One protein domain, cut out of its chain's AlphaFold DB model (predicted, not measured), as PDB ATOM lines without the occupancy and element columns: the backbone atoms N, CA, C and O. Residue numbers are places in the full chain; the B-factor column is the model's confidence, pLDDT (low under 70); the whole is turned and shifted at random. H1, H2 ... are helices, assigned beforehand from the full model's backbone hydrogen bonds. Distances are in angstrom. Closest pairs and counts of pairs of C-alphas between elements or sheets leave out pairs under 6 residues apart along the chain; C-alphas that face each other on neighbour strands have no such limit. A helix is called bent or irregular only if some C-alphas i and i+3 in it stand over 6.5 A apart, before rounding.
ATOM      1  N   VAL A   5      -8.512  -5.374  -1.485       68.00
ATOM      2  CA  VAL A   5      -8.605  -6.122  -2.755       68.00
ATOM      3  C   VAL A   5      -7.682  -7.348  -2.761       68.00
ATOM      4  O   VAL A   5      -7.996  -8.359  -3.378       68.00
ATOM      5  N   LEU A   6      -6.562  -7.282  -2.037       69.06
ATOM      6  CA  LEU A   6      -5.545  -8.335  -2.014       69.06
ATOM      7  C   LEU A   6      -6.020  -9.670  -1.392       69.06
ATOM      8  O   LEU A   6      -5.796 -10.701  -2.024       69.06
ATOM      9  N   PRO A   7      -6.695  -9.708  -0.222       70.50
ATOM     10  CA  PRO A   7      -7.190 -10.974   0.328       70.50
ATOM     11  C   PRO A   7      -8.354 -11.558  -0.484       70.50
ATOM     12  O   PRO A   7      -8.501 -12.773  -0.551       70.50
ATOM     13  N   LEU A   8      -9.150 -10.712  -1.148       70.50
ATOM     14  CA  LEU A   8     -10.286 -11.146  -1.966       70.50
ATOM     15  C   LEU A   8      -9.837 -11.918  -3.221       70.50
ATOM     16  O   LEU A   8     -10.519 -12.840  -3.656       70.50
ATOM     17  N   LEU A   9      -8.672 -11.569  -3.776       71.06
ATOM     18  CA  LEU A   9      -8.115 -12.222  -4.961       71.06
ATOM     19  C   LEU A   9      -7.597 -13.643  -4.670       71.06
ATOM     20  O   LEU A   9      -7.684 -14.514  -5.529       71.06
ATOM     21  N   LEU A  10      -7.087 -13.894  -3.459       69.75
ATOM     22  CA  LEU A  10      -6.532 -15.198  -3.071       69.75
ATOM     23  C   LEU A  10      -7.613 -16.271  -2.869       69.75
ATOM     24  O   LEU A  10      -7.361 -17.441  -3.132       69.75
ATOM     25  N   ILE A  11      -8.823 -15.880  -2.456       71.94
ATOM     26  CA  ILE A  11      -9.932 -16.817  -2.200       71.94
ATOM     27  C   ILE A  11     -10.509 -17.379  -3.513       71.94
ATOM     28  O   ILE A  11     -10.965 -18.518  -3.553       71.94
ATOM     29  N   GLY A  12     -10.456 -16.614  -4.610       67.69
ATOM     30  CA  GLY A  12     -10.994 -17.041  -5.908       67.69
ATOM     31  C   GLY A  12     -10.196 -18.157  -6.594       67.69
ATOM     32  O   GLY A  12     -10.750 -18.873  -7.424       67.69
ATOM     33  N   LEU A  13      -8.919 -18.345  -6.243       66.12
ATOM     34  CA  LEU A  13      -8.056 -19.340  -6.893       66.12
ATOM     35  C   LEU A  13      -8.376 -20.786  -6.486       66.12
ATOM     36  O   LEU A  13      -8.098 -21.707  -7.250       66.12
ATOM     37  N   SER A  14      -8.988 -21.001  -5.319       65.50
ATOM     38  CA  SER A  14      -9.359 -22.342  -4.843       65.50
ATOM     39  C   SER A  14     -10.547 -22.952  -5.596       65.50
ATOM     40  O   SER A  14     -10.812 -24.140  -5.447       65.50
ATOM     41  N   ALA A  15     -11.252 -22.169  -6.419       65.19
ATOM     42  CA  ALA A  15     -12.412 -22.633  -7.181       65.19
ATOM     43  C   ALA A  15     -12.052 -23.373  -8.486       65.19
ATOM     44  O   ALA A  15     -12.929 -23.971  -9.098       65.19
ATOM     45  N   CYS A  16     -10.785 -23.357  -8.917       71.38
ATOM     46  CA  CYS A  16     -10.317 -24.107 -10.094       71.38
ATOM     47  C   CYS A  16      -9.742 -25.492  -9.752       71.38
ATOM     48  O   CYS A  16      -9.068 -26.097 -10.586       71.38
ATOM     49  N   GLN A  17      -9.959 -25.993  -8.535       76.06
ATOM     50  CA  GLN A  17      -9.482 -27.316  -8.152       76.06
ATOM     51  C   GLN A  17     -10.409 -28.397  -8.723       76.06
ATOM     52  O   GLN A  17     -11.623 -28.313  -8.557       76.06
ATOM     53  N   ALA A  18      -9.824 -29.407  -9.372       82.62
ATOM     54  CA  ALA A  18     -10.570 -30.558  -9.868       82.62
ATOM     55  C   ALA A  18     -11.276 -31.281  -8.711       82.62
ATOM     56  O   ALA A  18     -10.651 -31.592  -7.693       82.62
ATOM     57  N   ASN A  19     -12.571 -31.508  -8.876       87.50
ATOM     58  CA  ASN A  19     -13.421 -32.221  -7.943       87.50
ATOM     59  C   ASN A  19     -13.318 -33.736  -8.167       87.50
ATOM     60  O   ASN A  19     -13.023 -34.192  -9.269       87.50
ATOM     61  N   ASP A  20     -13.621 -34.534  -7.142       89.62
ATOM     62  CA  ASP A  20     -13.449 -35.994  -7.203       89.62
ATOM     63  C   ASP A  20     -14.280 -36.663  -8.308       89.62
ATOM     64  O   ASP A  20     -13.863 -37.682  -8.849       89.62
ATOM     65  N   ASN A  21     -15.427 -36.083  -8.674       90.75
ATOM     66  CA  ASN A  21     -16.313 -36.602  -9.724       90.75
ATOM     67  C   ASN A  21     -16.003 -36.044 -11.122       90.75
ATOM     68  O   ASN A  21     -16.704 -36.382 -12.078       90.75
ATOM     69  N   ASP A  22     -15.006 -35.168 -11.252       93.12
ATOM     70  CA  ASP A  22     -14.637 -34.617 -12.550       93.12
ATOM     71  C   ASP A  22     -14.024 -35.715 -13.435       93.12
ATOM     72  O   ASP A  22     -13.330 -36.607 -12.929       93.12
ATOM     73  N   PRO A  23     -14.257 -35.670 -14.761       92.44
ATOM     74  CA  PRO A  23     -13.680 -36.637 -15.684       92.44
ATOM     75  C   PRO A  23     -12.148 -36.545 -15.676       92.44
ATOM     76  O   PRO A  23     -11.574 -35.478 -15.898       92.44
ATOM     77  N   GLY A  24     -11.485 -37.677 -15.444       87.12
ATOM     78  CA  GLY A  24     -10.031 -37.822 -15.444       87.12
ATOM     79  C   GLY A  24      -9.492 -38.566 -16.673       87.12
ATOM     80  O   GLY A  24     -10.205 -38.891 -17.627       87.12
ATOM     81  N   VAL A  25      -8.182 -38.823 -16.669       86.38
ATOM     82  CA  VAL A  25      -7.491 -39.578 -17.729       86.38
ATOM     83  C   VAL A  25      -7.888 -41.052 -17.688       86.38
ATOM     84  O   VAL A  25      -8.023 -41.635 -16.622       86.38
ATOM     85  N   GLY A  26      -8.033 -41.675 -18.861       90.12
ATOM     86  CA  GLY A  26      -8.327 -43.109 -18.953       90.12
ATOM     87  C   GLY A  26      -9.786 -43.478 -18.670       90.12
ATOM     88  O   GLY A  26     -10.086 -44.657 -18.524       90.12
ATOM     89  N   GLY A  27     -10.690 -42.492 -18.619       93.88
ATOM     90  CA  GLY A  27     -12.126 -42.719 -18.417       93.88
ATOM     91  C   GLY A  27     -12.543 -42.923 -16.960       93.88
ATOM     92  O   GLY A  27     -13.703 -43.239 -16.724       93.88
ATOM     93  N   VAL A  28     -11.625 -42.724 -16.010       95.50
ATOM     94  CA  VAL A  28     -11.910 -42.713 -14.568       95.50
ATOM     95  C   VAL A  28     -12.021 -41.282 -14.056       95.50
ATOM     96  O   VAL A  28     -11.463 -40.363 -14.655       95.50
ATOM     97  N   THR A  29     -12.724 -41.070 -12.952       96.19
ATOM     98  CA  THR A  29     -12.776 -39.771 -12.279       96.19
ATOM     99  C   THR A  29     -11.476 -39.469 -11.531       96.19
ATOM    100  O   THR A  29     -10.640 -40.344 -11.286       96.19
ATOM    101  N   VAL A  30     -11.284 -38.208 -11.143       94.50
ATOM    102  CA  VAL A  30     -10.131 -37.797 -10.321       94.50
ATOM    103  C   VAL A  30     -10.091 -38.559  -8.989       94.50
ATOM    104  O   VAL A  30      -9.018 -38.994  -8.558       94.50
ATOM    105  N   GLY A  31     -11.252 -38.758  -8.358       94.56
ATOM    106  CA  GLY A  31     -11.386 -39.503  -7.108       94.56
ATOM    107  C   GLY A  31     -11.091 -40.992  -7.285       94.56
ATOM    108  O   GLY A  31     -10.357 -41.573  -6.484       94.56
ATOM    109  N   GLU A  32     -11.587 -41.595  -8.369       96.19
ATOM    110  CA  GLU A  32     -11.286 -42.986  -8.719       96.19
ATOM    111  C   GLU A  32      -9.781 -43.194  -8.927       96.19
ATOM    112  O   GLU A  32      -9.197 -44.093  -8.326       96.19
ATOM    113  N   ALA A  33      -9.119 -42.323  -9.695       94.88
ATOM    114  CA  ALA A  33      -7.678 -42.413  -9.927       94.88
ATOM    115  C   ALA A  33      -6.864 -42.321  -8.623       94.88
ATOM    116  O   ALA A  33      -5.909 -43.075  -8.426       94.88
ATOM    117  N   ARG A  34      -7.251 -41.431  -7.699       93.88
ATOM    118  CA  ARG A  34      -6.611 -41.325  -6.381       93.88
ATOM    119  C   ARG A  34      -6.765 -42.615  -5.574       93.88
ATOM    120  O   ARG A  34      -5.773 -43.096  -5.031       93.88
ATOM    121  N   ALA A  35      -7.978 -43.164  -5.506       95.44
ATOM    122  CA  ALA A  35      -8.248 -44.402  -4.777       95.44
ATOM    123  C   ALA A  35      -7.455 -45.588  -5.355       95.44
ATOM    124  O   ALA A  35      -6.901 -46.391  -4.606       95.44
ATOM    125  N   LEU A  36      -7.337 -45.662  -6.685       94.38
ATOM    126  CA  LEU A  36      -6.523 -46.672  -7.365       94.38
ATOM    127  C   LEU A  36      -5.035 -46.555  -7.000       94.38
ATOM    128  O   LEU A  36      -4.389 -47.569  -6.739       94.38
ATOM    129  N   ASN A  37      -4.493 -45.338  -6.935       93.88
ATOM    130  CA  ASN A  37      -3.099 -45.116  -6.546       93.88
ATOM    131  C   ASN A  37      -2.826 -45.505  -5.088       93.88
ATOM    132  O   ASN A  37      -1.770 -46.058  -4.789       93.88
ATOM    133  N   GLU A  38      -3.762 -45.228  -4.180       95.88
ATOM    134  CA  GLU A  38      -3.646 -45.635  -2.777       95.88
ATOM    135  C   GLU A  38      -3.649 -47.162  -2.637       95.88
ATOM    136  O   GLU A  38      -2.799 -47.730  -1.946       95.88
ATOM    137  N   ALA A  39      -4.544 -47.838  -3.364       94.06
ATOM    138  CA  ALA A  39      -4.565 -49.292  -3.420       94.06
ATOM    139  C   ALA A  39      -3.235 -49.850  -3.954       94.06
ATOM    140  O   ALA A  39      -2.649 -50.733  -3.327       94.06
ATOM    141  N   ALA A  40      -2.712 -49.302  -5.055       94.06
ATOM    142  CA  ALA A  40      -1.415 -49.696  -5.603       94.06
ATOM    143  C   ALA A  40      -0.273 -49.499  -4.591       94.06
ATOM    144  O   ALA A  40       0.509 -50.420  -4.368       94.06
ATOM    145  N   ALA A  41      -0.231 -48.361  -3.892       95.44
ATOM    146  CA  ALA A  41       0.784 -48.096  -2.873       95.44
ATOM    147  C   ALA A  41       0.761 -49.129  -1.729       95.44
ATOM    148  O   ALA A  41       1.813 -49.513  -1.218       95.44
ATOM    149  N   SER A  42      -0.424 -49.616  -1.337       92.38
ATOM    150  CA  SER A  42      -0.551 -50.673  -0.323       92.38
ATOM    151  C   SER A  42      -0.049 -52.043  -0.799       92.38
ATOM    152  O   SER A  42       0.453 -52.827   0.009       92.38
ATOM    153  N   LEU A  43      -0.167 -52.331  -2.099       89.06
ATOM    154  CA  LEU A  43       0.378 -53.541  -2.716       89.06
ATOM    155  C   LEU A  43       1.902 -53.450  -2.814       89.06
ATOM    156  O   LEU A  43       2.589 -54.400  -2.446       89.06
ATOM    157  N   ASP A  44       2.427 -52.292  -3.212       90.50
ATOM    158  CA  ASP A  44       3.869 -52.039  -3.286       90.50
ATOM    159  C   ASP A  44       4.535 -52.102  -1.905       90.50
ATOM    160  O   ASP A  44       5.636 -52.631  -1.762       90.50
ATOM    161  N   ALA A  45       3.860 -51.628  -0.853       90.50
ATOM    162  CA  ALA A  45       4.346 -51.755   0.522       90.50
ATOM    163  C   ALA A  45       4.486 -53.221   0.978       90.50
ATOM    164  O   ALA A  45       5.249 -53.515   1.898       90.50
ATOM    165  N   GLN A  46       3.752 -54.132   0.340       87.19
ATOM    166  CA  GLN A  46       3.781 -55.573   0.578       87.19
ATOM    167  C   GLN A  46       4.489 -56.320  -0.559       87.19
ATOM    168  O   GLN A  46       4.268 -57.522  -0.713       87.19
TER     169      GLN A  46
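Overview. This is residues 5 to 46 of the 59 residues of an uncharacterized protein of Sphingomonas sanxanigenens (UniProt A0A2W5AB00). Two helices stand end to end as the two arms of a wide, open V, with a looping link at the corner and no packing between the arms. H1 makes one arm and H2 the other, and residues 17 to 29 join them. The printed part has 42 residues with two named helices, H1 then H2, and no named strand; its class is all helix. It is extended, with a radius of gyration of the C-alphas of 15.6 A, and its outline is a rod spanning 51 by 24 by 11 A.

Along the chain. H1 runs from Val 5, C-alpha at (-8.605, -6.122, -2.755), to Cys 16, 19.5 A from first to last C-alpha. It is neither bent nor irregular, but only just: C-alphas 13 and 16 are 6.2 A apart. H2, the longest helix with 15 residues, runs from Val 30, C-alpha at (-10.131, -37.797, -10.321), to Asp 44, C-alpha at (3.869, -52.039, -3.286), over 21.2 A.

Arrangement. H1 and H2 are apart, with no C-alpha of the one within 8 A of the other. Residues 5 to 17, of which 5 to 16 belong to H1, stand free. Residues 37 to 46, of which 37 to 44 belong to H2, stand free too. In H2 every O i to N i+4 pair is within hydrogen-bond range; in H1 it is 1 of 8, beside 4 of 9 O i to N i+3 pairs.

Size, cuts and confidence. The C-alphas of Val 5 and Gln 46, the two farthest apart, are 51.1 A apart. The printed part has no cut, and the link from H1 to H2, 13 residues, is long. The mean pLDDT of the printed part is 85.1; residues 5 to 6, 10 and 12 to 15 are under 70.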